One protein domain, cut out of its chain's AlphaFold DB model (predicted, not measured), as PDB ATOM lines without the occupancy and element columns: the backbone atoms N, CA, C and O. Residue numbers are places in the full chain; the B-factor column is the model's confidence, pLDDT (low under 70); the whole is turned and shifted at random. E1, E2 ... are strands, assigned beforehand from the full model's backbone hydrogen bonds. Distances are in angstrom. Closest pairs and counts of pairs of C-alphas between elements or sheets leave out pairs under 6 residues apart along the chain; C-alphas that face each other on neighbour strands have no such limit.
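What this domain is: This is residues 3 to 51 of the 279 residues of the protein "DUF935 family protein" of Verrucomicrobia subdivision 3 bacterium (UniProt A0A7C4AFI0). With little regular structure, the printed part has a small loop at one end, where residues 3 to 4 pair with E1, and a two-stranded hairpin, E2 and E3, towards the other, with an open link between them. Residues 33 to 44 loop round beside the hairpin, and the last residues run back towards the first end. The 49 printed residues hold three named strands, E1, E2, E3, and no named helix; the class is all strand, with 10 residues in named elements. It is loose, radius of gyration of the C-alphas 12.6 A, spanning 38 by 19 by 13 A.

How they stand to each other: E1, residues 10 to 13, pairs with no named strand; residues 3 to 4 pair antiparallel with its residues 10 to 12. E2, residues 21 to 23, and E3, residues 30 to 32, form an antiparallel hairpin at 132 degrees; N 31 and O 22 are 2.8 A apart, within hydrogen-bond range. E1 is apart from both.

Where its parts are: E1 begins at C-alpha 10 (123.119, 63.188, 334.085) and measures 7.9 A, E2 7.1 A. E3, 7.0 A, ends at C-alpha 32 (104.757, 57.028, 326.909).

The domain as a whole: The C-alphas farthest apart, of Gly 7 and Gly 39, are 38.5 A apart. Both links are short, the printed part has no cut, and no printed residue is under 70 in pLDDT.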
ATOM      1  N   TRP A   3     119.459  59.832 331.961       94.19
ATOM      2  CA  TRP A   3     119.775  58.917 333.052       94.19
ATOM      3  C   TRP A   3     120.621  59.639 334.086       94.19
ATOM      4  O   TRP A   3     121.595  60.295 333.728       94.19
ATOM      5  N   PHE A   4     120.250  59.520 335.358       91.69
ATOM      6  CA  PHE A   4     120.866  60.268 336.448       91.69
ATOM      7  C   PHE A   4     121.640  59.339 337.386       91.69
ATOM      8  O   PHE A   4     121.213  58.220 337.672       91.69
ATOM      9  N   THR A   5     122.762  59.827 337.908       89.69
ATOM     10  CA  THR A   5     123.417  59.250 339.088       89.69
ATOM     11  C   THR A   5     122.553  59.426 340.338       89.69
ATOM     12  O   THR A   5     121.666  60.277 340.389       89.69
ATOM     13  N   THR A   6     122.898  58.711 341.413       83.50
ATOM     14  CA  THR A   6     122.339  58.943 342.756       83.50
ATOM     15  C   THR A   6     122.531  60.389 343.243       83.50
ATOM     16  O   THR A   6     121.760  60.855 344.073       83.50
ATOM     17  N   GLY A   7     123.540  61.103 342.726       79.94
ATOM     18  CA  GLY A   7     123.820  62.507 343.038       79.94
ATOM     19  C   GLY A   7     123.107  63.524 342.140       79.94
ATOM     20  O   GLY A   7     123.400  64.706 342.246       79.94
ATOM     21  N   GLY A   8     122.213  63.095 341.241       81.94
ATOM     22  CA  GLY A   8     121.432  64.002 340.387       81.94
ATOM     23  C   GLY A   8     122.141  64.492 339.119       81.94
ATOM     24  O   GLY A   8     121.534  65.203 338.325       81.94
ATOM     25  N   LEU A   9     123.389  64.078 338.871       86.81
ATOM     26  CA  LEU A   9     124.093  64.370 337.616       86.81
ATOM     27  C   LEU A   9     123.629  63.448 336.487       86.81
ATOM     28  O   LEU A   9     123.504  62.242 336.708       86.81
ATOM     29  N   VAL A  10     123.439  63.989 335.279       90.94
ATOM     30  CA  VAL A  10     123.119  63.188 334.085       90.94
ATOM     31  C   VAL A  10     124.363  62.438 333.603       90.94
ATOM     32  O   VAL A  10     125.403  63.046 333.366       90.94
ATOM     33  N   THR A  11     124.264  61.121 333.430       92.94
ATOM     34  CA  THR A  11     125.364  60.259 332.957       92.94
ATOM     35  C   THR A  11     125.252  59.879 331.494       92.94
ATOM     36  O   THR A  11     126.256  59.571 330.861       92.94
ATOM     37  N   HIS A  12     124.024  59.799 330.982       93.12
ATOM     38  CA  HIS A  12     123.750  59.223 329.673       93.12
ATOM     39  C   HIS A  12     122.439  59.751 329.095       93.12
ATOM     40  O   HIS A  12     121.475  59.996 329.828       93.12
ATOM     41  N   LEU A  13     122.415  59.895 327.771       93.94
ATOM     42  CA  LEU A  13     121.223  60.200 326.993       93.94
ATOM     43  C   LEU A  13     120.866  58.976 326.149       93.94
ATOM     44  O   LEU A  13     121.509  58.705 325.140       93.94
ATOM     45  N   GLU A  14     119.823  58.255 326.553       94.81
ATOM     46  CA  GLU A  14     119.339  57.076 325.833       94.81
ATOM     47  C   GLU A  14     118.325  57.493 324.753       94.81
ATOM     48  O   GLU A  14     117.309  58.124 325.089       94.81
ATOM     49  N   PRO A  15     118.551  57.178 323.466       94.81
ATOM     50  CA  PRO A  15     117.556  57.400 322.425       94.81
ATOM     51  C   PRO A  15     116.298  56.570 322.685       94.81
ATOM     52  O   PRO A  15     116.355  55.357 322.856       94.81
ATOM     53  N   VAL A  16     115.134  57.220 322.671       93.62
ATOM     54  CA  VAL A  16     113.845  56.532 322.808       93.62
ATOM     55  C   VAL A  16     113.204  56.439 321.433       93.62
ATOM     56  O   VAL A  16     112.992  57.462 320.779       93.62
ATOM     57  N   ALA A  17     112.894  55.222 320.992       93.88
ATOM     58  CA  ALA A  17     112.311  55.004 319.676       93.88
ATOM     59  C   ALA A  17     110.930  55.672 319.536       93.88
ATOM     60  O   ALA A  17     110.116  55.660 320.463       93.88
ATOM     61  N   GLN A  18     110.655  56.225 318.350       90.44
ATOM     62  CA  GLN A  18     109.484  57.074 318.106       90.44
ATOM     63  C   GLN A  18     108.139  56.376 318.348       90.44
ATOM     64  O   GLN A  18     107.195  57.011 318.804       90.44
ATOM     65  N   TRP A  19     108.050  55.063 318.116       91.88
ATOM     66  CA  TRP A  19     106.820  54.285 318.318       91.88
ATOM     67  C   TRP A  19     106.398  54.137 319.791       91.88
ATOM     68  O   TRP A  19     105.286  53.686 320.068       91.88
ATOM     69  N   HIS A  20     107.259  54.522 320.740       94.56
ATOM     70  CA  HIS A  20     106.908  54.613 322.156       94.56
ATOM     71  C   HIS A  20     106.318  55.972 322.547       94.56
ATOM     72  O   HIS A  20     105.883  56.126 323.684       94.56
ATOM     73  N   TRP A  21     106.271  56.950 321.642       93.00
ATOM     74  CA  TRP A  21     105.716  58.270 321.922       93.00
ATOM     75  C   TRP A  21     104.289  58.394 321.398       93.00
ATOM     76  O   TRP A  21     103.978  58.026 320.267       93.00
ATOM     77  N   VAL A  22     103.409  58.934 322.233       93.75
ATOM     78  CA  VAL A  22     102.024  59.252 321.885       93.75
ATOM     79  C   VAL A  22     101.642  60.575 322.537       93.75
ATOM     80  O   VAL A  22     102.222  60.962 323.546       93.75
ATOM     81  N   ARG A  23     100.670  61.287 321.972       90.12
ATOM     82  CA  ARG A  23     100.098  62.486 322.588       90.12
ATOM     83  C   ARG A  23      98.603  62.574 322.323       90.12
ATOM     84  O   ARG A  23      98.116  62.115 321.286       90.12
ATOM     85  N   ALA A  24      97.881  63.190 323.251       87.31
ATOM     86  CA  ALA A  24      96.452  63.420 323.107       87.31
ATOM     87  C   ALA A  24      96.193  64.575 322.119       87.31
ATOM     88  O   ALA A  24      96.257  65.750 322.470       87.31
ATOM     89  N   GLY A  25      95.887  64.248 320.862       84.19
ATOM     90  CA  GLY A  25      95.626  65.250 319.821       84.19
ATOM     91  C   GLY A  25      96.894  65.940 319.296       84.19
ATOM     92  O   GLY A  25      97.991  65.395 319.373       84.19
ATOM     93  N   LEU A  26      96.751  67.131 318.700       80.25
ATOM     94  CA  LEU A  26      97.875  67.845 318.066       80.25
ATOM     95  C   LEU A  26      98.696  68.706 319.049       80.25
ATOM     96  O   LEU A  26      99.815  69.089 318.736       80.25
ATOM     97  N   HIS A  27      98.155  69.021 320.224       83.50
ATOM     98  CA  HIS A  27      98.791  69.935 321.184       83.50
ATOM     99  C   HIS A  27      98.747  69.413 322.625       83.50
ATOM    100  O   HIS A  27      98.966  70.179 323.555       83.50
ATOM    101  N   GLY A  28      98.396  68.138 322.822       88.38
ATOM    102  CA  GLY A  28      98.453  67.521 324.145       88.38
ATOM    103  C   GLY A  28      99.882  67.168 324.543       88.38
ATOM    104  O   GLY A  28     100.754  67.028 323.683       88.38
ATOM    105  N   ASP A  29     100.081  66.968 325.842       92.06
ATOM    106  CA  ASP A  29     101.371  66.577 326.404       92.06
ATOM    107  C   ASP A  29     101.848  65.225 325.860       92.06
ATOM    108  O   ASP A  29     101.051  64.326 325.554       92.06
ATOM    109  N   TRP A  30     103.170  65.073 325.777       93.12
ATOM    110  CA  TRP A  30     103.792  63.803 325.431       93.12
ATOM    111  C   TRP A  30     103.547  62.755 326.513       93.12
ATOM    112  O   TRP A  30     103.637  63.004 327.714       93.12
ATOM    113  N   GLN A  31     103.242  61.548 326.058       95.00
ATOM    114  CA  GLN A  31     102.944  60.383 326.871       95.00
ATOM    115  C   GLN A  31     103.717  59.179 326.330       95.00
ATOM    116  O   GLN A  31     104.049  59.096 325.144       95.00
ATOM    117  N   TYR A  32     103.992  58.224 327.210       94.88
ATOM    118  CA  TYR A  32     104.757  57.028 326.909       94.88
ATOM    119  C   TYR A  32     103.841  55.831 326.641       94.88
ATOM    120  O   TYR A  32     103.066  55.389 327.492       94.88
ATOM    121  N   ASN A  33     103.943  55.278 325.439       95.00
ATOM    122  CA  ASN A  33     103.307  54.044 325.003       95.00
ATOM    123  C   ASN A  33     104.248  52.861 325.280       95.00
ATOM    124  O   ASN A  33     104.985  52.407 324.399       95.00
ATOM    125  N   ARG A  34     104.236  52.363 326.525       92.56
ATOM    126  CA  ARG A  34     105.153  51.304 326.991       92.56
ATOM    127  C   ARG A  34     105.128  50.049 326.121       92.56
ATOM    128  O   ARG A  34     106.171  49.465 325.857       92.56
ATOM    129  N   GLU A  35     103.953  49.659 325.646       92.88
ATOM    130  CA  GLU A  35     103.770  48.450 324.838       92.88
ATOM    131  C   GLU A  35     103.898  48.694 323.326       92.88
ATOM    132  O   GLU A  35     103.693  47.768 322.547       92.88
ATOM    133  N   ALA A  36     104.201  49.926 322.894       92.75
ATOM    134  CA  ALA A  36     104.267  50.310 321.481       92.75
ATOM    135  C   ALA A  36     103.011  49.901 320.678       92.75
ATOM    136  O   ALA A  36     103.091  49.523 319.506       92.75
ATOM    137  N   ARG A  37     101.822  49.957 321.301       92.25
ATOM    138  CA  ARG A  37     100.566  49.585 320.634       92.25
ATOM    139  C   ARG A  37     100.293  50.535 319.473       92.25
ATOM    140  O   ARG A  37     100.169  51.745 319.679       92.25
ATOM    141  N   SER A  38     100.151  49.984 318.272       90.25
ATOM    142  CA  SER A  38      99.784  50.760 317.087       90.25
ATOM    143  C   SER A  38      98.398  51.395 317.253       90.25
ATOM    144  O   SER A  38      97.478  50.772 317.783       90.25
ATOM    145  N   GLY A  39      98.248  52.648 316.820       87.38
ATOM    146  CA  GLY A  39      96.987  53.393 316.906       87.38
ATOM    147  C   GLY A  39      96.605  53.880 318.309       87.38
ATOM    148  O   GLY A  39      95.518  54.441 318.474       87.38
ATOM    149  N   ALA A  40      97.470  53.701 319.315       90.19
ATOM    150  CA  ALA A  40      97.266  54.298 320.629       90.19
ATOM    151  C   ALA A  40      97.169  55.829 320.513       90.19
ATOM    152  O   ALA A  40      97.952  56.461 319.806       90.19
ATOM    153  N   ARG A  41      96.190  56.426 321.205       89.12
ATOM    154  CA  ARG A  41      95.961  57.887 321.234       89.12
ATOM    155  C   ARG A  41      96.351  58.539 322.558       89.12
ATOM    156  O   ARG A  41      96.366  59.760 322.654       89.12
ATOM    157  N   THR A  42      96.626  57.722 323.565       91.38
ATOM    158  CA  THR A  42      97.034  58.128 324.910       91.38
ATOM    159  C   THR A  42      97.982  57.079 325.482       91.38
ATOM    160  O   THR A  42      97.923  55.913 325.084       91.38
ATOM    161  N   GLY A  43      98.819  57.475 326.433       93.38
ATOM    162  CA  GLY A  43      99.774  56.622 327.135       93.38
ATOM    163  C   GLY A  43      99.978  57.066 328.582       93.38
ATOM    164  O   GLY A  43      99.170  57.808 329.142       93.38
ATOM    165  N   GLU A  44     101.065  56.605 329.189       94.69
ATOM    166  CA  GLU A  44     101.462  56.998 330.543       94.69
ATOM    167  C   GLU A  44     102.035  58.429 330.532       94.69
ATOM    168  O   GLU A  44     102.859  58.732 329.668       94.69
ATOM    169  N   PRO A  45     101.645  59.326 331.455       94.94
ATOM    170  CA  PRO A  45     102.281  60.637 331.576       94.94
ATOM    171  C   PRO A  45     103.788  60.510 331.823       94.94
ATOM    172  O   PRO A  45     104.226  59.625 332.560       94.94
ATOM    173  N   ILE A  46     104.571  61.409 331.232       94.31
ATOM    174  CA  ILE A  46     106.018  61.492 331.457       94.31
ATOM    175  C   ILE A  46     106.368  62.734 332.268       94.31
ATOM    176  O   ILE A  46     105.615  63.702 332.288       94.31
ATOM    177  N   ASP A  47     107.548  62.719 332.882       93.00
ATOM    178  CA  ASP A  47     108.199  63.927 333.384       93.00
ATOM    179  C   ASP A  47     109.083  64.527 332.275       93.00
ATOM    180  O   ASP A  47     110.113  63.925 331.949       93.00
ATOM    181  N   PRO A  48     108.732  65.691 331.692       90.19
ATOM    182  CA  PRO A  48     109.518  66.314 330.630       90.19
ATOM    183  C   PRO A  48     110.964  66.611 331.038       90.19
ATOM    184  O   PRO A  48     111.856  66.554 330.193       90.19
ATOM    185  N   ALA A  49     111.238  66.849 332.327       91.12
ATOM    186  CA  ALA A  49     112.589  67.131 332.808       91.12
ATOM    187  C   ALA A  49     113.544  65.948 332.581       91.12
ATOM    188  O   ALA A  49     114.751  66.151 332.424       91.12
ATOM    189  N   ARG A  50     113.017  64.720 332.483       93.06
ATOM    190  CA  ARG A  50     113.783  63.503 332.181       93.06
ATOM    191  C   ARG A  50     114.039  63.280 330.696       93.06
ATOM    192  O   ARG A  50     114.706  62.310 330.343       93.06
ATOM    193  N   PHE A  51     113.546  64.132 329.807       94.69
ATOM    194  CA  PHE A  51     113.703  63.946 328.370       94.69
ATOM    195  C   PHE A  51     114.309  65.179 327.714       94.69
ATOM    196  O   PHE A  51     114.337  66.271 328.271       94.69
TER     197      PHE A  51